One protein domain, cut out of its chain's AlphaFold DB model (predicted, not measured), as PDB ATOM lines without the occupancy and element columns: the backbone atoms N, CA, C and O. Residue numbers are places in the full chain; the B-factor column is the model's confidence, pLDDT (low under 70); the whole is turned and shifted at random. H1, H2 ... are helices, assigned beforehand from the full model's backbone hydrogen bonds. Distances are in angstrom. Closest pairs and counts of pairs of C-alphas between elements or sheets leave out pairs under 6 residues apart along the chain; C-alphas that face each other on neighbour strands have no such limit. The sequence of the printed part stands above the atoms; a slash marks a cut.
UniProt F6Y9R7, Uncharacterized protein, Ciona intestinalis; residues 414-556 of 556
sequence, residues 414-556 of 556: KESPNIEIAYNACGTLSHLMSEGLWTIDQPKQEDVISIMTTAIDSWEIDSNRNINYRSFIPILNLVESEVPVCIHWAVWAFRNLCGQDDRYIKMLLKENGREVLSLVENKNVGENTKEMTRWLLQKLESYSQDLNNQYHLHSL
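Overview. This is residues 414 to 556 of the 556 residues of an uncharacterized protein of Ciona intestinalis (UniProt F6Y9R7). A compact helical body is built round H4 in its middle, with the hairpin of H1 and H2 packed on one side of H4, and H3 and the long H7 packed on it elsewhere. H5 and H6 both pack on H7, and residues 545 to 556, of which 545 to 554 belong to H7, stick out of the body as an arm; residues 437 to 444 stick out as a loop. The printed part has 143 residues with seven named helices, H1 to H7 in order, and no named strand: the class is all helix. The whole is compact, with a radius of gyration of the C-alphas of 16.3 A; its spans are 65 by 33 by 26 A, only just elongated, and the body without the free stretches spans 40 by 31 by 25 A.

Along the chain. H1, residues 420 to 434, begins at C-alpha 420 (10.803, 0.816, -3.004) and is 20.8 A long. H2, residues 445 to 458, is 20.1 A long. H3 is residues 473 to 479. H4, residues 484 to 500, begins at C-alpha 484 (17.557, 5.146, 16.560) and is 24.8 A long. H5 is residues 502 to 510, and H6 is residues 513 to 522. H7, residues 527 to 554, is 41.2 A long and ends at C-alpha 554 (50.991, -4.515, -10.568).

Arrangement. H4 is the hub, touching five helices. H1, H2 and H4 form a bundle, three helices side by side. H1 and H2, a helical hairpin, touch at C-alphas 426 and 452, 6.1 A apart. H4 touches H1 at Cys 486 and Ser 430, C-alphas 4.7 A apart, and H2 at Val 485 and Thr 453, 6.1 A. H3 touches H4 at Val 479 and Ile 487, C-alphas 4.7 A apart, at a steep tilt of 52 degrees. H4 and H5 touch only at the corner, closest at C-alphas 498 and 504, 5.3 A. H7 touches H4 with residues 529 to 536 alone, closest at C-alphas 529 and 488, 5.6 A. H6 and H7, a helical hairpin, touch at C-alphas 521 and 530, 6.0 A. H5 and H7 touch at C-alphas 505 and 540, 6.4 A, about perpendicular at 89 degrees. H1 and H7 are apart. Every O i to N i+4 pair is within hydrogen-bond range in H1, H2, H4, H5 and H7; in H3 it is 1 of 3, with 4 of 4 O i to N i+3 pairs, and in H6 2 of 6, with 4 of 7.

Size, cuts and confidence. The C-alphas farthest apart, of Asp 441 and Leu 556, are 65.6 A apart. The printed part has no cut and ends at the chain's last residue. The link from H2 to H3 is long, 14 residues. The mean pLDDT of the printed part is 91.0, and residues 551 to 556 are under 70.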
ATOM      1  N   LYS A 414       1.352   0.019   3.710       87.44
ATOM      2  CA  LYS A 414       0.760  -0.703   2.581       87.44
ATOM      3  C   LYS A 414       1.658  -1.881   2.202       87.44
ATOM      4  O   LYS A 414       2.766  -1.691   1.707       87.44
ATOM      5  N   GLU A 415       1.158  -3.103   2.385       76.88
ATOM      6  CA  GLU A 415       1.845  -4.298   1.889       76.88
ATOM      7  C   GLU A 415       2.013  -4.216   0.366       76.88
ATOM      8  O   GLU A 415       1.051  -4.032  -0.384       76.88
ATOM      9  N   SER A 416       3.255  -4.343  -0.090       78.50
ATOM     10  CA  SER A 416       3.622  -4.305  -1.501       78.50
ATOM     11  C   SER A 416       4.715  -5.337  -1.763       78.50
ATOM     12  O   SER A 416       5.656  -5.427  -0.972       78.50
ATOM     13  N   PRO A 417       4.653  -6.087  -2.880       73.19
ATOM     14  CA  PRO A 417       5.734  -6.994  -3.265       73.19
ATOM     15  C   PRO A 417       7.036  -6.244  -3.578       73.19
ATOM     16  O   PRO A 417       8.111  -6.836  -3.544       73.19
ATOM     17  N   ASN A 418       6.950  -4.946  -3.889       83.44
ATOM     18  CA  ASN A 418       8.096  -4.072  -4.084       83.44
ATOM     19  C   ASN A 418       8.167  -3.045  -2.946       83.44
ATOM     20  O   ASN A 418       7.276  -2.202  -2.799       83.44
ATOM     21  N   ILE A 419       9.250  -3.097  -2.173       91.56
ATOM     22  CA  ILE A 419       9.468  -2.241  -1.005       91.56
ATOM     23  C   ILE A 419       9.910  -0.813  -1.357       91.56
ATOM     24  O   ILE A 419      10.019   0.003  -0.457       91.56
ATOM     25  N   GLU A 420      10.193  -0.473  -2.619       92.88
ATOM     26  CA  GLU A 420      10.803   0.816  -3.004       92.88
ATOM     27  C   GLU A 420      10.019   2.054  -2.552       92.88
ATOM     28  O   GLU A 420      10.624   3.032  -2.114       92.88
ATOM     29  N   ILE A 421       8.685   2.017  -2.623       94.44
ATOM     30  CA  ILE A 421       7.834   3.130  -2.177       94.44
ATOM     31  C   ILE A 421       7.977   3.319  -0.661       94.44
ATOM     32  O   ILE A 421       8.280   4.421  -0.201       94.44
ATOM     33  N   ALA A 422       7.825   2.236   0.107       95.62
ATOM     34  CA  ALA A 422       7.974   2.239   1.560       95.62
ATOM     35  C   ALA A 422       9.410   2.593   1.988       95.62
ATOM     36  O   ALA A 422       9.614   3.357   2.926       95.62
ATOM     37  N   TYR A 423      10.411   2.107   1.256       95.69
ATOM     38  CA  TYR A 423      11.824   2.403   1.461       95.69
ATOM     39  C   TYR A 423      12.118   3.900   1.308       95.69
ATOM     40  O   TYR A 423      12.735   4.484   2.200       95.69
ATOM     41  N   ASN A 424      11.638   4.529   0.228       95.81
ATOM     42  CA  ASN A 424      11.802   5.968   0.001       95.81
ATOM     43  C   ASN A 424      11.016   6.804   1.023       95.81
ATOM     44  O   ASN A 424      11.499   7.849   1.463       95.81
ATOM     45  N   ALA A 425       9.835   6.344   1.448       96.81
ATOM     46  CA  ALA A 425       9.063   6.991   2.510       96.81
ATOM     47  C   ALA A 425       9.789   6.931   3.865       96.81
ATOM     48  O   ALA A 425       9.922   7.958   4.531       96.81
ATOM     49  N   CYS A 426      10.347   5.776   4.244       97.19
ATOM     50  CA  CYS A 426      11.187   5.655   5.439       97.19
ATOM     51  C   CYS A 426      12.448   6.527   5.356       97.19
ATOM     52  O   CYS A 426      12.823   7.147   6.352       97.19
ATOM     53  N   GLY A 427      13.089   6.619   4.188       96.19
ATOM     54  CA  GLY A 427      14.243   7.500   3.977       96.19
ATOM     55  C   GLY A 427      13.887   8.971   4.152       96.19
ATOM     56  O   GLY A 427      14.526   9.682   4.926       96.19
ATOM     57  N   THR A 428      12.790   9.392   3.521       96.31
ATOM     58  CA  THR A 428      12.214  10.734   3.670       96.31
ATOM     59  C   THR A 428      11.985  11.058   5.146       96.31
ATOM     60  O   THR A 428      12.516  12.041   5.654       96.31
ATOM     61  N   LEU A 429      11.255  10.205   5.872       97.00
ATOM     62  CA  LEU A 429      10.982  10.407   7.297       97.00
ATOM     63  C   LEU A 429      12.255  10.410   8.151       97.00
ATOM     64  O   LEU A 429      12.343  11.192   9.096       97.00
ATOM     65  N   SER A 430      13.259   9.599   7.802       96.62
ATOM     66  CA  SER A 430      14.546   9.588   8.506       96.62
ATOM     67  C   SER A 430      15.244  10.944   8.421       96.62
ATOM     68  O   SER A 430      15.709  11.453   9.441       96.62
ATOM     69  N   HIS A 431      15.249  11.574   7.242       95.19
ATOM     70  CA  HIS A 431      15.773  12.931   7.075       95.19
ATOM     71  C   HIS A 431      14.992  13.970   7.884       95.19
ATOM     72  O   HIS A 431      15.603  14.819   8.528       95.19
ATOM     73  N   LEU A 432      13.658  13.882   7.910       94.56
ATOM     74  CA  LEU A 432      12.820  14.840   8.640       94.56
ATOM     75  C   LEU A 432      12.964  14.731  10.166       94.56
ATOM     76  O   LEU A 432      12.899  15.739  10.867       94.56
ATOM     77  N   MET A 433      13.158  13.521  10.696       91.94
ATOM     78  CA  MET A 433      13.270  13.294  12.140       91.94
ATOM     79  C   MET A 433      14.669  13.546  12.694       91.94
ATOM     80  O   MET A 433      14.790  13.926  13.860       91.94
ATOM     81  N   SER A 434      15.715  13.336  11.890       87.94
ATOM     82  CA  SER A 434      17.099  13.371  12.370       87.94
ATOM     83  C   SER A 434      17.517  14.722  12.958       87.94
ATOM     84  O   SER A 434      18.388  14.765  13.821       87.94
ATOM     85  N   GLU A 435      16.901  15.815  12.514       77.06
ATOM     86  CA  GLU A 435      17.237  17.187  12.922       77.06
ATOM     87  C   GLU A 435      16.295  17.724  14.024       77.06
ATOM     88  O   GLU A 435      16.312  18.909  14.348       77.06
ATOM     89  N   GLY A 436      15.431  16.875  14.602       74.94
ATOM     90  CA  GLY A 436      14.505  17.284  15.668       74.94
ATOM     91  C   GLY A 436      13.409  18.255  15.207       74.94
ATOM     92  O   GLY A 436      12.834  18.972  16.022       74.94
ATOM     93  N   LEU A 437      13.100  18.282  13.907       79.19
ATOM     94  CA  LEU A 437      12.158  19.221  13.280       79.19
ATOM     95  C   LEU A 437      10.675  18.866  13.495       79.19
ATOM     96  O   LEU A 437       9.804  19.433  12.832       79.19
ATOM     97  N   TRP A 438      10.359  17.928  14.393       90.00
ATOM     98  CA  TRP A 438       8.992  17.448  14.590       90.00
ATOM     99  C   TRP A 438       8.125  18.506  15.282       90.00
ATOM    100  O   TRP A 438       8.138  18.655  16.500       90.00
ATOM    101  N   THR A 439       7.383  19.270  14.481       89.00
ATOM    102  CA  THR A 439       6.595  20.435  14.925       89.00
ATOM    103  C   THR A 439       5.083  20.210  14.871       89.00
ATOM    104  O   THR A 439       4.316  21.118  15.183       89.00
ATOM    105  N   ILE A 440       4.648  19.009  14.487       92.31
ATOM    106  CA  ILE A 440       3.236  18.634  14.355       92.31
ATOM    107  C   ILE A 440       2.762  17.806  15.553       92.31
ATOM    108  O   ILE A 440       3.503  16.978  16.082       92.31
ATOM    109  N   ASP A 441       1.496  17.986  15.936       90.75
ATOM    110  CA  ASP A 441       0.887  17.239  17.046       90.75
ATOM    111  C   ASP A 441       0.519  15.800  16.662       90.75
ATOM    112  O   ASP A 441       0.506  14.908  17.515       90.75
ATOM    113  N   GLN A 442       0.157  15.583  15.394       91.81
ATOM    114  CA  GLN A 442      -0.288  14.300  14.852       91.81
ATOM    115  C   GLN A 442       0.206  14.109  13.405       91.81
ATOM    116  O   GLN A 442       0.096  15.055  12.614       91.81
ATOM    117  N   PRO A 443       0.677  12.903  13.035       94.38
ATOM    118  CA  PRO A 443       0.974  11.782  13.938       94.38
ATOM    119  C   PRO A 443       2.143  12.109  14.885       94.38
ATOM    120  O   PRO A 443       2.982  12.964  14.583       94.38
ATOM    121  N   LYS A 444       2.182  11.470  16.062       94.75
ATOM    122  CA  LYS A 444       3.279  11.689  17.014       94.75
ATOM    123  C   LYS A 444       4.564  11.066  16.492       94.75
ATOM    124  O   LYS A 444       4.522  10.017  15.849       94.75
ATOM    125  N   GLN A 445       5.700  11.674  16.817       94.62
ATOM    126  CA  GLN A 445       6.998  11.181  16.366       94.62
ATOM    127  C   GLN A 445       7.224   9.722  16.787       94.62
ATOM    128  O   GLN A 445       7.706   8.926  15.989       94.62
ATOM    129  N   GLU A 446       6.819   9.348  18.004       94.81
ATOM    130  CA  GLU A 446       6.971   7.988  18.529       94.81
ATOM    131  C   GLU A 446       6.152   6.953  17.745       94.81
ATOM    132  O   GLU A 446       6.634   5.847  17.495       94.81
ATOM    133  N   ASP A 447       4.942   7.320  17.315       96.19
ATOM    134  CA  ASP A 447       4.078   6.442  16.521       96.19
ATOM    135  C   ASP A 447       4.706   6.193  15.144       96.19
ATOM    136  O   ASP A 447       4.786   5.053  14.679       96.19
ATOM    137  N   VAL A 448       5.229   7.250  14.513       96.88
ATOM    138  CA  VAL A 448       5.900   7.139  13.212       96.88
ATOM    139  C   VAL A 448       7.197   6.334  13.323       96.88
ATOM    140  O   VAL A 448       7.454   5.487  12.468       96.88
ATOM    141  N   ILE A 449       7.975   6.519  14.397       96.25
ATOM    142  CA  ILE A 449       9.154   5.691  14.694       96.25
ATOM    143  C   ILE A 449       8.759   4.211  14.765       96.25
ATOM    144  O   ILE A 449       9.403   3.382  14.125       96.25
ATOM    145  N   SER A 450       7.681   3.875  15.482       97.00
ATOM    146  CA  SER A 450       7.215   2.489  15.600       97.00
ATOM    147  C   SER A 450       6.824   1.882  14.248       97.00
ATOM    148  O   SER A 450       7.182   0.734  13.969       97.00
ATOM    149  N   ILE A 451       6.109   2.643  13.408       97.31
ATOM    150  CA  ILE A 451       5.708   2.222  12.055       97.31
ATOM    151  C   ILE A 451       6.949   1.940  11.201       97.31
ATOM    152  O   ILE A 451       7.056   0.873  10.597       97.31
ATOM    153  N   MET A 452       7.912   2.865  11.193       97.56
ATOM    154  CA  MET A 452       9.155   2.717  10.437       97.56
ATOM    155  C   MET A 452       9.965   1.506  10.900       97.56
ATOM    156  O   MET A 452      10.405   0.725  10.062       97.56
ATOM    157  N   THR A 453      10.142   1.312  12.212       96.75
ATOM    158  CA  THR A 453      10.887   0.164  12.749       96.75
ATOM    159  C   THR A 453      10.250  -1.154  12.324       96.75
ATOM    160  O   THR A 453      10.943  -2.015  11.793       96.75
ATOM    161  N   THR A 454       8.928  -1.285  12.469       95.94
ATOM    162  CA  THR A 454       8.216  -2.511  12.069       95.94
ATOM    163  C   THR A 454       8.365  -2.785  10.574       95.94
ATOM    164  O   THR A 454       8.587  -3.928  10.181       95.94
ATOM    165  N   ALA A 455       8.287  -1.748   9.738       95.88
ATOM    166  CA  ALA A 455       8.464  -1.906   8.302       95.88
ATOM    167  C   ALA A 455       9.892  -2.340   7.945       95.88
ATOM    168  O   ALA A 455      10.059  -3.330   7.238       95.88
ATOM    169  N   ILE A 456      10.918  -1.659   8.463       96.12
ATOM    170  CA  ILE A 456      12.318  -1.963   8.128       96.12
ATOM    171  C   ILE A 456      12.699  -3.382   8.574       96.12
ATOM    172  O   ILE A 456      13.323  -4.113   7.805       96.12
ATOM    173  N   ASP A 457      12.271  -3.801   9.768       94.44
ATOM    174  CA  ASP A 457      12.520  -5.154  10.280       94.44
ATOM    175  C   ASP A 457      11.789  -6.247   9.475       94.44
ATOM    176  O   ASP A 457      12.190  -7.410   9.509       94.44
ATOM    177  N   SER A 458      10.724  -5.898   8.743       93.38
ATOM    178  CA  SER A 458       9.972  -6.847   7.911       93.38
ATOM    179  C   SER A 458      10.597  -7.108   6.538       93.38
ATOM    180  O   SER A 458      10.254  -8.095   5.887       93.38
ATOM    181  N   TRP A 459      11.489  -6.231   6.063       94.31
ATOM    182  CA  TRP A 459      12.041  -6.330   4.715       94.31
ATOM    183  C   TRP A 459      13.157  -7.371   4.619       94.31
ATOM    184  O   TRP A 459      14.105  -7.374   5.405       94.31
ATOM    185  N   GLU A 460      13.115  -8.201   3.576       92.25
ATOM    186  CA  GLU A 460      14.210  -9.130   3.297       92.25
ATOM    187  C   GLU A 460      15.474  -8.352   2.907       92.25
ATOM    188  O   GLU A 460      15.451  -7.527   1.987       92.25
ATOM    189  N   ILE A 461      16.597  -8.630   3.576       92.38
ATOM    190  CA  ILE A 461      17.835  -7.851   3.414       92.38
ATOM    191  C   ILE A 461      18.418  -7.903   1.996       92.38
ATOM    192  O   ILE A 461      19.113  -6.973   1.592       92.38
ATOM    193  N   ASP A 462      18.103  -8.944   1.223       90.25
ATOM    194  CA  ASP A 462      18.570  -9.133  -0.154       90.25
ATOM    195  C   ASP A 462      17.528  -8.693  -1.204       90.25
ATOM    196  O   ASP A 462      17.742  -8.881  -2.403       90.25
ATOM    197  N   SER A 463      16.429  -8.048  -0.780       88.19
ATOM    198  CA  SER A 463      15.394  -7.511  -1.677       88.19
ATOM    199  C   SER A 463      15.998  -6.618  -2.761       88.19
ATOM    200  O   SER A 463      16.734  -5.669  -2.464       88.19
ATOM    201  N   ASN A 464      15.666  -6.889  -4.025       85.19
ATOM    202  CA  ASN A 464      16.138  -6.092  -5.153       85.19
ATOM    203  C   ASN A 464      15.421  -4.734  -5.210       85.19
ATOM    204  O   ASN A 464      14.206  -4.667  -5.024       85.19
ATOM    205  N   ARG A 465      16.169  -3.663  -5.496       86.62
ATOM    206  CA  ARG A 465      15.633  -2.316  -5.733       86.62
ATOM    207  C   ARG A 465      16.349  -1.685  -6.920       86.62
ATOM    208  O   ARG A 465      17.572  -1.643  -6.979       86.62
ATOM    209  N   ASN A 466      15.583  -1.130  -7.843       84.56
ATOM    210  CA  ASN A 466      16.049  -0.322  -8.955       84.56
ATOM    211  C   ASN A 466      16.215   1.144  -8.516       84.56
ATOM    212  O   ASN A 466      15.511   2.041  -8.987       84.56
ATOM    213  N   ILE A 467      17.136   1.363  -7.575       81.94
ATOM    214  CA  ILE A 467      17.542   2.680  -7.073       81.94
ATOM    215  C   ILE A 467      19.059   2.795  -7.225       81.94
ATOM    216  O   ILE A 467      19.806   1.877  -6.880       81.94
ATOM    217  N   ASN A 468      19.519   3.930  -7.750       85.31
ATOM    218  CA  ASN A 468      20.934   4.211  -7.936       85.31
ATOM    219  C   ASN A 468      21.331   5.478  -7.179       85.31
ATOM    220  O   ASN A 468      20.902   6.569  -7.545       85.31
ATOM    221  N   TYR A 469      22.179   5.323  -6.167       89.12
ATOM    222  CA  TYR A 469      22.749   6.446  -5.431       89.12
ATOM    223  C   TYR A 469      24.000   6.971  -6.131       89.12
ATOM    224  O   TYR A 469      24.875   6.192  -6.512       89.12
ATOM    225  N   ARG A 470      24.088   8.297  -6.292       87.25
ATOM    226  CA  ARG A 470      25.285   8.983  -6.812       87.25
ATOM    227  C   ARG A 470      26.254   9.391  -5.698       87.25
ATOM    228  O   ARG A 470      27.461   9.430  -5.944       87.25
ATOM    229  N   SER A 471      25.727   9.600  -4.496       90.88
ATOM    230  CA  SER A 471      26.465   9.838  -3.261       90.88
ATOM    231  C   SER A 471      25.741   9.182  -2.082       90.88
ATOM    232  O   SER A 471      24.520   9.024  -2.097       90.88
ATOM    233  N   PHE A 472      26.499   8.798  -1.058       94.88
ATOM    234  CA  PHE A 472      26.008   8.322   0.230       94.88
ATOM    235  C   PHE A 472      26.104   9.364   1.342       94.88
ATOM    236  O   PHE A 472      25.593   9.100   2.428       94.88
ATOM    237  N   ILE A 473      26.667  10.549   1.091       94.38
ATOM    238  CA  ILE A 473      26.765  11.630   2.082       94.38
ATOM    239  C   ILE A 473      25.422  11.918   2.782       94.38
ATOM    240  O   ILE A 473      25.421  11.979   4.014       94.38
ATOM    241  N   PRO A 474      24.272  12.030   2.086       94.06
ATOM    242  CA  PRO A 474      22.996  12.269   2.761       94.06
ATOM    243  C   PRO A 474      22.618  11.149   3.742       94.06
ATOM    244  O   PRO A 474      22.214  11.433   4.869       94.06
ATOM    245  N   ILE A 475      22.811   9.883   3.357       96.06
ATOM    246  CA  ILE A 475      22.520   8.718   4.209       96.06
ATOM    247  C   ILE A 475      23.533   8.610   5.356       96.06
ATOM    248  O   ILE A 475      23.164   8.280   6.481       96.06
ATOM    249  N   LEU A 476      24.810   8.917   5.110       96.19
ATOM    250  CA  LEU A 476      25.857   8.914   6.133       96.19
ATOM    251  C   LEU A 476      25.550   9.913   7.251       96.19
ATOM    252  O   LEU A 476      25.721   9.573   8.419       96.19
ATOM    253  N   ASN A 477      25.004  11.085   6.920       94.44
ATOM    254  CA  ASN A 477      24.573  12.064   7.922       94.44
ATOM    255  C   ASN A 477      23.498  11.499   8.872       94.44
ATOM    256  O   ASN A 477      23.453  11.872  10.041       94.44
ATOM    257  N   LEU A 478      22.654  10.562   8.421       95.69
ATOM    258  CA  LEU A 478      21.650   9.917   9.281       95.69
ATOM    259  C   LEU A 478      22.271   8.965  10.308       95.69
ATOM    260  O   LEU A 478      21.679   8.726  11.360       95.69
ATOM    261  N   VAL A 479      23.470   8.438  10.046       95.12
ATOM    262  CA  VAL A 479      24.200   7.618  11.024       95.12
ATOM    263  C   VAL A 479      24.596   8.457  12.238       95.12
ATOM    264  O   VAL A 479      24.692   7.929  13.346       95.12
ATOM    265  N   GLU A 480      24.761   9.770  12.068       90.44
ATOM    266  CA  GLU A 480      25.038  10.714  13.151       90.44
ATOM    267  C   GLU A 480      23.794  11.091  13.969       90.44
ATOM    268  O   GLU A 480      23.955  11.590  15.078       90.44
ATOM    269  N   SER A 481      22.587  10.728  13.521       92.69
ATOM    270  CA  SER A 481      21.330  10.997  14.228       92.69
ATOM    271  C   SER A 481      21.305  10.464  15.666       92.69
ATOM    272  O   SER A 481      21.912   9.435  15.979       92.69
ATOM    273  N   GLU A 482      20.540  11.132  16.529       92.00
ATOM    274  CA  GLU A 482      20.185  10.645  17.871       92.00
ATOM    275  C   GLU A 482      18.910   9.784  17.859       92.00
ATOM    276  O   GLU A 482      18.583   9.139  18.854       92.00
ATOM    277  N   VAL A 483      18.184   9.746  16.735       94.38
ATOM    278  CA  VAL A 483      16.948   8.973  16.588       94.38
ATOM    279  C   VAL A 483      17.290   7.558  16.087       94.38
ATOM    280  O   VAL A 483      17.730   7.405  14.944       94.38
ATOM    281  N   PRO A 484      17.069   6.490  16.887       95.44
ATOM    282  CA  PRO A 484      17.557   5.146  16.560       95.44
ATOM    283  C   PRO A 484      17.062   4.582  15.224       95.44
ATOM    284  O   PRO A 484      17.824   3.921  14.519       95.44
ATOM    285  N   VAL A 485      15.806   4.853  14.850       96.75
ATOM    286  CA  VAL A 485      15.233   4.331  13.598       96.75
ATOM    287  C   VAL A 485      15.868   4.956  12.352       96.75
ATOM    288  O   VAL A 485      15.984   4.281  11.333       96.75
ATOM    289  N   CYS A 486      16.358   6.199  12.437       97.12
ATOM    290  CA  CYS A 486      17.069   6.854  11.336       97.12
ATOM    291  C   CYS A 486      18.401   6.148  11.051       97.12
ATOM    292  O   CYS A 486      18.720   5.858   9.898       97.12
ATOM    293  N   ILE A 487      19.142   5.797  12.111       97.50
ATOM    294  CA  ILE A 487      20.380   5.012  12.006       97.50
ATOM    295  C   ILE A 487      20.065   3.616  11.460       97.50
ATOM    296  O   ILE A 487      20.775   3.117  10.590       97.50
ATOM    297  N   HIS A 488      18.991   2.990  11.953       97.94
ATOM    298  CA  HIS A 488      18.569   1.665  11.511       97.94
ATOM    299  C   HIS A 488      18.274   1.629  10.004       97.94
ATOM    300  O   HIS A 488      18.823   0.781   9.302       97.94
ATOM    301  N   TRP A 489      17.501   2.593   9.490       97.69
ATOM    302  CA  TRP A 489      17.233   2.721   8.055       97.69
ATOM    303  C   TRP A 489      18.517   2.939   7.243       97.69
ATOM    304  O   TRP A 489      18.727   2.263   6.236       97.69
ATOM    305  N   ALA A 490      19.405   3.832   7.697       97.75
ATOM    306  CA  ALA A 490      20.664   4.130   7.015       97.75
ATOM    307  C   ALA A 490      21.574   2.894   6.908       97.75
ATOM    308  O   ALA A 490      22.062   2.553   5.829       97.75
ATOM    309  N   VAL A 491      21.759   2.171   8.016       97.94
ATOM    310  CA  VAL A 491      22.564   0.941   8.056       97.94
ATOM    311  C   VAL A 491      21.932  -0.161   7.206       97.94
ATOM    312  O   VAL A 491      22.650  -0.847   6.475       97.94
ATOM    313  N   TRP A 492      20.605  -0.314   7.251       97.44
ATOM    314  CA  TRP A 492      19.888  -1.268   6.406       97.44
ATOM    315  C   TRP A 492      20.092  -0.954   4.915       97.44
ATOM    316  O   TRP A 492      20.432  -1.846   4.133       97.44
ATOM    317  N   ALA A 493      19.982   0.323   4.526       96.94
ATOM    318  CA  ALA A 493      20.210   0.781   3.157       96.94
ATOM    319  C   ALA A 493      21.624   0.435   2.670       96.94
ATOM    320  O   ALA A 493      21.773  -0.166   1.601       96.94
ATOM    321  N   PHE A 494      22.654   0.739   3.469       97.31
ATOM    322  CA  PHE A 494      24.032   0.370   3.147       97.31
ATOM    323  C   PHE A 494      24.210  -1.140   3.044       97.31
ATOM    324  O   PHE A 494      24.802  -1.619   2.076       97.31
ATOM    325  N   ARG A 495      23.685  -1.908   4.008       96.44
ATOM    326  CA  ARG A 495      23.834  -3.366   4.014       96.44
ATOM    327  C   ARG A 495      23.234  -3.982   2.760       96.44
ATOM    328  O   ARG A 495      23.891  -4.816   2.136       96.44
ATOM    329  N   ASN A 496      22.024  -3.589   2.386       95.94
ATOM    330  CA  ASN A 496      21.383  -4.113   1.191       95.94
ATOM    331  C   ASN A 496      22.171  -3.737  -0.083       95.94
ATOM    332  O   ASN A 496      22.528  -4.626  -0.854       95.94
ATOM    333  N   LEU A 497      22.528  -2.459  -0.269       95.19
ATOM    334  CA  LEU A 497      23.231  -1.988  -1.474       95.19
ATOM    335  C   LEU A 497      24.624  -2.618  -1.627       95.19
ATOM    336  O   LEU A 497      24.959  -3.144  -2.689       95.19
ATOM    337  N   CYS A 498      25.425  -2.632  -0.558       94.69
ATOM    338  CA  CYS A 498      26.746  -3.268  -0.546       94.69
ATOM    339  C   CYS A 498      26.683  -4.802  -0.638       94.69
ATOM    340  O   CYS A 498      27.696  -5.437  -0.920       94.69
ATOM    341  N   GLY A 499      25.521  -5.407  -0.373       93.12
ATOM    342  CA  GLY A 499      25.276  -6.828  -0.618       93.12
ATOM    343  C   GLY A 499      25.087  -7.168  -2.093       93.12
ATOM    344  O   GLY A 499      25.380  -8.292  -2.488       93.12
ATOM    345  N   GLN A 500      24.613  -6.207  -2.889       90.88
ATOM    346  CA  GLN A 500      24.227  -6.417  -4.284       90.88
ATOM    347  C   GLN A 500      25.309  -6.005  -5.286       90.88
ATOM    348  O   GLN A 500      25.488  -6.689  -6.291       90.88
ATOM    349  N   ASP A 501      26.029  -4.904  -5.036       90.88
ATOM    350  CA  ASP A 501      27.024  -4.373  -5.976       90.88
ATOM    351  C   ASP A 501      28.219  -3.733  -5.243       90.88
ATOM    352  O   ASP A 501      28.081  -2.777  -4.469       90.88
ATOM    353  N   ASP A 502      29.427  -4.223  -5.541       92.31
ATOM    354  CA  ASP A 502      30.693  -3.739  -4.977       92.31
ATOM    355  C   ASP A 502      30.959  -2.251  -5.269       92.31
ATOM    356  O   ASP A 502      31.749  -1.608  -4.568       92.31
ATOM    357  N   ARG A 503      30.305  -1.651  -6.275       93.50
ATOM    358  CA  ARG A 503      30.420  -0.207  -6.534       93.50
ATOM    359  C   ARG A 503      30.003   0.632  -5.326       93.50
ATOM    360  O   ARG A 503      30.575   1.696  -5.099       93.50
ATOM    361  N   TYR A 504      29.046   0.145  -4.540       95.38
ATOM    362  CA  TYR A 504      28.573   0.834  -3.348       95.38
ATOM    363  C   TYR A 504      29.556   0.690  -2.187       95.38
ATOM    364  O   TYR A 504      29.731   1.631  -1.422       95.38
ATOM    365  N   ILE A 505      30.293  -0.421  -2.105       95.69
ATOM    366  CA  ILE A 505      31.411  -0.565  -1.158       95.69
ATOM    367  C   ILE A 505      32.492   0.483  -1.463       95.69
ATOM    368  O   ILE A 505      32.951   1.185  -0.562       95.69
ATOM    369  N   LYS A 506      32.852   0.650  -2.746       94.56
ATOM    370  CA  LYS A 506      33.803   1.690  -3.185       94.56
ATOM    371  C   LYS A 506      33.331   3.096  -2.815       94.56
ATOM    372  O   LYS A 506      34.134   3.901  -2.349       94.56
ATOM    373  N   MET A 507      32.054   3.394  -3.051       95.31
ATOM    374  CA  MET A 507      31.454   4.693  -2.739       95.31
ATOM    375  C   MET A 507      31.500   4.977  -1.239       95.31
ATOM    376  O   MET A 507      31.996   6.023  -0.833       95.31
ATOM    377  N   LEU A 508      31.082   4.005  -0.426       95.62
ATOM    378  CA  LEU A 508      31.061   4.119   1.027       95.62
ATOM    379  C   LEU A 508      32.467   4.331   1.608       95.62
ATOM    380  O   LEU A 508      32.637   5.172   2.483       95.62
ATOM    381  N   LEU A 509      33.494   3.644   1.090       95.19
ATOM    382  CA  LEU A 509      34.894   3.898   1.470       95.19
ATOM    383  C   LEU A 509      35.354   5.308   1.093       95.19
ATOM    384  O   LEU A 509      35.987   5.987   1.896       95.19
ATOM    385  N   LYS A 510      35.050   5.747  -0.133       95.31
ATOM    386  CA  LYS A 510      35.460   7.063  -0.642       95.31
ATOM    387  C   LYS A 510      34.873   8.213   0.182       95.31
ATOM    388  O   LYS A 510      35.492   9.269   0.272       95.31
ATOM    389  N   GLU A 511      33.697   8.010   0.762       95.69
ATOM    390  CA  GLU A 511      32.956   9.011   1.530       95.69
ATOM    391  C   GLU A 511      33.112   8.847   3.056       95.69
ATOM    392  O   GLU A 511      32.271   9.314   3.815       95.69
ATOM    393  N   ASN A 512      34.204   8.222   3.525       95.19
ATOM    394  CA  ASN A 512      34.521   8.011   4.952       95.19
ATOM    395  C   ASN A 512      33.467   7.196   5.727       95.19
ATOM    396  O   ASN A 512      33.286   7.341   6.939       95.19
ATOM    397  N   GLY A 513      32.753   6.304   5.039       95.88
ATOM    398  CA  GLY A 513      31.707   5.492   5.650       95.88
ATOM    399  C   GLY A 513      32.229   4.513   6.702       95.88
ATOM    400  O   GLY A 513      31.486   4.147   7.606       95.88
ATOM    401  N   ARG A 514      33.507   4.114   6.645       95.38
ATOM    402  CA  ARG A 514      34.114   3.234   7.657       95.38
ATOM    403  C   ARG A 514      34.172   3.916   9.023       95.38
ATOM    404  O   ARG A 514      33.786   3.319  10.026       95.38
ATOM    405  N   GLU A 515      34.661   5.148   9.053       95.25
ATOM    406  CA  GLU A 515      34.788   5.957  10.259       95.25
ATOM    407  C   GLU A 515      33.404   6.225  10.850       95.25
ATOM    408  O   GLU A 515      33.178   5.958  12.029       95.25
ATOM    409  N   VAL A 516      32.456   6.649  10.012       95.38
ATOM    410  CA  VAL A 516      31.080   6.951  10.427       95.38
ATOM    411  C   VAL A 516      30.365   5.705  10.970       95.38
ATOM    412  O   VAL A 516      29.787   5.750  12.056       95.38
ATOM    413  N   LEU A 517      30.455   4.559  10.284       96.56
ATOM    414  CA  LEU A 517      29.820   3.310  10.732       96.56
ATOM    415  C   LEU A 517      30.412   2.769  12.037       96.56
ATOM    416  O   LEU A 517      29.696   2.141  12.815       96.56
ATOM    417  N   SER A 518      31.692   3.032  12.324       95.12
ATOM    418  CA  SER A 518      32.320   2.595  13.579       95.12
ATOM    419  C   SER A 518      31.677   3.214  14.828       95.12
ATOM    420  O   SER A 518      31.745   2.638  15.915       95.12
ATOM    421  N   LEU A 519      30.997   4.355  14.671       93.94
ATOM    422  CA  LEU A 519      30.300   5.037  15.759       93.94
ATOM    423  C   LEU A 519      29.036   4.288  16.202       93.94
ATOM    424  O   LEU A 519      28.641   4.407  17.362       93.94
ATOM    425  N   VAL A 520      28.422   3.492  15.317       95.50
ATOM    426  CA  VAL A 520      27.121   2.836  15.552       95.50
ATOM    427  C   VAL A 520      27.160   1.850  16.720       95.50
ATOM    428  O   VAL A 520      26.175   1.729  17.445       95.50
ATOM    429  N   GLU A 521      28.293   1.186  16.972       91.19
ATOM    430  CA  GLU A 521      28.421   0.206  18.065       91.19
ATOM    431  C   GLU A 521      28.137   0.834  19.445       91.19
ATOM    432  O   GLU A 521      27.551   0.190  20.324       91.19
ATOM    433  N   ASN A 522      28.484   2.119  19.599       92.12
ATOM    434  CA  ASN A 522      28.304   2.902  20.821       92.12
ATOM    435  C   ASN A 522      26.944   3.615  20.898       92.12
ATOM    436  O   ASN A 522      26.638   4.228  21.920       92.12
ATOM    437  N   LYS A 523      26.129   3.559  19.837       93.94
ATOM    438  CA  LYS A 523      24.818   4.214  19.793       93.94
ATOM    439  C   LYS A 523      23.714   3.334  20.377       93.94
ATOM    440  O   LYS A 523      23.815   2.104  20.429       93.94
ATOM    441  N   ASN A 524      22.631   3.982  20.806       92.94
ATOM    442  CA  ASN A 524      21.427   3.322  21.307       92.94
ATOM    443  C   ASN A 524      20.581   2.762  20.149       92.94
ATOM    444  O   ASN A 524      19.524   3.293  19.823       92.94
ATOM    445  N   VAL A 525      21.074   1.708  19.500       94.94
ATOM    446  CA  VAL A 525      20.395   0.997  18.406       94.94
ATOM    447  C   VAL A 525      20.235  -0.487  18.741       94.94
ATOM    448  O   VAL A 525      21.012  -1.041  19.521       94.94
ATOM    449  N   GLY A 526      19.231  -1.136  18.145       94.00
ATOM    450  CA  GLY A 526      18.979  -2.569  18.331       94.00
ATOM    451  C   GLY A 526      20.081  -3.463  17.751       94.00
ATOM    452  O   GLY A 526      20.809  -3.050  16.845       94.00
ATOM    453  N   GLU A 527      20.177  -4.706  18.238       94.94
ATOM    454  CA  GLU A 527      21.262  -5.637  17.879       94.94
ATOM    455  C   GLU A 527      21.320  -5.942  16.377       94.94
ATOM    456  O   GLU A 527      22.408  -5.934  15.813       94.94
ATOM    457  N   ASN A 528      20.173  -6.076  15.699       94.62
ATOM    458  CA  ASN A 528      20.108  -6.251  14.239       94.62
ATOM    459  C   ASN A 528      20.888  -5.144  13.489       94.62
ATOM    460  O   ASN A 528      21.670  -5.400  12.575       94.62
ATOM    461  N   THR A 529      20.764  -3.890  13.942       97.31
ATOM    462  CA  THR A 529      21.520  -2.752  13.382       97.31
ATOM    463  C   THR A 529      23.022  -2.911  13.602       97.31
ATOM    464  O   THR A 529      23.820  -2.640  12.701       97.31
ATOM    465  N   LYS A 530      23.429  -3.364  14.792       97.44
ATOM    466  CA  LYS A 530      24.842  -3.589  15.121       97.44
ATOM    467  C   LYS A 530      25.422  -4.741  14.304       97.44
ATOM    468  O   LYS A 530      26.517  -4.609  13.767       97.44
ATOM    469  N   GLU A 531      24.678  -5.827  14.120       97.00
ATOM    470  CA  GLU A 531      25.076  -6.955  13.272       97.00
ATOM    471  C   GLU A 531      25.283  -6.536  11.811       97.00
ATOM    472  O   GLU A 531      26.343  -6.810  11.239       97.00
ATOM    473  N   MET A 532      24.333  -5.796  11.223       97.69
ATOM    474  CA  MET A 532      24.481  -5.241   9.871       97.69
ATOM    475  C   MET A 532      25.696  -4.309   9.761       97.69
ATOM    476  O   MET A 532      26.433  -4.364   8.774       97.69
ATOM    477  N   THR A 533      25.951  -3.496  10.791       97.94
ATOM    478  CA  THR A 533      27.125  -2.611  10.856       97.94
ATOM    479  C   THR A 533      28.427  -3.411  10.880       97.94
ATOM    480  O   THR A 533      29.341  -3.122  10.108       97.94
ATOM    481  N   ARG A 534      28.528  -4.447  11.721       97.81
ATOM    482  CA  ARG A 534      29.724  -5.305  11.790       97.81
ATOM    483  C   ARG A 534      29.974  -6.011  10.459       97.81
ATOM    484  O   ARG A 534      31.119  -6.057  10.010       97.81
ATOM    485  N   TRP A 535      28.916  -6.487   9.794       97.44
ATOM    486  CA  TRP A 535      29.015  -7.052   8.446       97.44
ATOM    487  C   TRP A 535      29.579  -6.037   7.445       97.44
ATOM    488  O   TRP A 535      30.507  -6.357   6.701       97.44
ATOM    489  N   LEU A 536      29.066  -4.800   7.454       97.50
ATOM    490  CA  LEU A 536      29.538  -3.723   6.577       97.50
ATOM    491  C   LEU A 536      31.015  -3.413   6.823       97.50
ATOM    492  O   LEU A 536      31.800  -3.396   5.877       97.50
ATOM    493  N   LEU A 537      31.418  -3.235   8.082       97.38
ATOM    494  CA  LEU A 537      32.810  -2.968   8.454       97.38
ATOM    495  C   LEU A 537      33.751  -4.097   8.013       97.38
ATOM    496  O   LEU A 537      34.830  -3.822   7.487       97.38
ATOM    497  N   GLN A 538      33.334  -5.359   8.158       96.44
ATOM    498  CA  GLN A 538      34.106  -6.506   7.678       96.44
ATOM    499  C   GLN A 538      34.246  -6.496   6.150       96.44
ATOM    500  O   GLN A 538      35.340  -6.726   5.632       96.44
ATOM    501  N   LYS A 539      33.163  -6.198   5.423       95.25
ATOM    502  CA  LYS A 539      33.178  -6.092   3.959       95.25
ATOM    503  C   LYS A 539      34.089  -4.972   3.460       95.25
ATOM    504  O   LYS A 539      34.857  -5.186   2.521       95.25
ATOM    505  N   LEU A 540      34.040  -3.808   4.104       94.88
ATOM    506  CA  LEU A 540      34.898  -2.660   3.802       94.88
ATOM    507  C   LEU A 540      36.383  -2.988   4.036       94.88
ATOM    508  O   LEU A 540      37.231  -2.622   3.218       94.88
ATOM    509  N   GLU A 541      36.698  -3.716   5.112       94.00
ATOM    510  CA  GLU A 541      38.057  -4.194   5.395       94.00
ATOM    511  C   GLU A 541      38.542  -5.177   4.323       94.00
ATOM    512  O   GLU A 541      39.605  -4.956   3.741       94.00
ATOM    513  N   SER A 542      37.754  -6.209   3.995       92.44
ATOM    514  CA  SER A 542      38.136  -7.185   2.962       92.44
ATOM    515  C   SER A 542      38.378  -6.517   1.609       92.44
ATOM    516  O   SER A 542      39.378  -6.786   0.950       92.44
ATOM    517  N   TYR A 543      37.518  -5.564   1.238       92.31
ATOM    518  CA  TYR A 543      37.631  -4.845  -0.028       92.31
ATOM    519  C   TYR A 543      38.908  -3.994  -0.104       92.31
ATOM    520  O   TYR A 543      39.575  -3.932  -1.136       92.31
ATOM    521  N   SER A 544      39.276  -3.358   1.012       88.25
ATOM    522  CA  SER A 544      40.498  -2.552   1.113       88.25
ATOM    523  C   SER A 544      41.763  -3.414   1.004       88.25
ATOM    524  O   SER A 544      42.733  -3.016   0.359       88.25
ATOM    525  N   GLN A 545      41.753  -4.612   1.599       88.06
ATOM    526  CA  GLN A 545      42.861  -5.568   1.509       88.06
ATOM    527  C   GLN A 545      43.041  -6.103   0.082       88.06
ATOM    528  O   GLN A 545      44.167  -6.144  -0.416       88.06
ATOM    529  N   ASP A 546      41.946  -6.444  -0.602       85.81
ATOM    530  CA  ASP A 546      41.980  -6.923  -1.988       85.81
ATOM    531  C   ASP A 546      42.538  -5.868  -2.953       85.81
ATOM    532  O   ASP A 546      43.373  -6.185  -3.805       85.81
ATOM    533  N   LEU A 547      42.150  -4.598  -2.779       81.94
ATOM    534  CA  LEU A 547      42.721  -3.484  -3.539       81.94
ATOM    535  C   LEU A 547      44.236  -3.374  -3.319       81.94
ATOM    536  O   LEU A 547      44.993  -3.314  -4.288       81.94
ATOM    537  N   ASN A 548      44.695  -3.392  -2.065       76.94
ATOM    538  CA  ASN A 548      46.122  -3.296  -1.737       76.94
ATOM    539  C   ASN A 548      46.935  -4.458  -2.332       76.94
ATOM    540  O   ASN A 548      48.040  -4.249  -2.839       76.94
ATOM    541  N   ASN A 549      46.373  -5.669  -2.343       75.06
ATOM    542  CA  ASN A 549      47.001  -6.841  -2.953       75.06
ATOM    543  C   ASN A 549      47.101  -6.720  -4.487       75.06
ATOM    544  O   ASN A 549      48.127  -7.087  -5.063       75.06
ATOM    545  N   GLN A 550      46.085  -6.159  -5.156       70.44
ATOM    546  CA  GLN A 550      46.126  -5.892  -6.601       70.44
ATOM    547  C   GLN A 550      47.157  -4.817  -6.974       70.44
ATOM    548  O   GLN A 550      47.886  -4.987  -7.954       70.44
ATOM    549  N   TYR A 551      47.279  -3.742  -6.189       62.44
ATOM    550  CA  TYR A 551      48.310  -2.721  -6.418       62.44
ATOM    551  C   TYR A 551      49.727  -3.275  -6.226       62.44
ATOM    552  O   TYR A 551      50.618  -2.943  -7.008       62.44
ATOM    553  N   HIS A 552      49.936  -4.165  -5.250       53.62
ATOM    554  CA  HIS A 552      51.229  -4.824  -5.060       53.62
ATOM    555  C   HIS A 552      51.616  -5.740  -6.229       53.62
ATOM    556  O   HIS A 552      52.767  -5.704  -6.662       53.62
ATOM    557  N   LEU A 553      50.666  -6.491  -6.792       53.31
ATOM    558  CA  LEU A 553      50.891  -7.365  -7.953       53.31
ATOM    559  C   LEU A 553      51.175  -6.606  -9.260       53.31
ATOM    560  O   LEU A 553      51.850  -7.150 -10.124       53.31
ATOM    561  N   HIS A 554      50.690  -5.369  -9.410       52.06
ATOM    562  CA  HIS A 554      50.991  -4.515 -10.568       52.06
ATOM    563  C   HIS A 554      52.272  -3.675 -10.415       52.06
ATOM    564  O   HIS A 554      52.709  -3.051 -11.383       52.06
ATOM    565  N   SER A 555      52.853  -3.629  -9.211       47.19
ATOM    566  CA  SER A 555      54.105  -2.915  -8.908       47.19
ATOM    567  C   SER A 555      55.367  -3.793  -8.962       47.19
ATOM    568  O   SER A 555      56.476  -3.268  -8.847       47.19
ATOM    569  N   LEU A 556      55.184  -5.107  -9.128       42.41
ATOM    570  CA  LEU A 556      56.208  -6.114  -9.431       42.41
ATOM    571  C   LEU A 556      56.192  -6.416 -10.931       42.41
ATOM    572  O   LEU A 556      57.291  -6.673 -11.474       42.41
TER     573      LEU A 556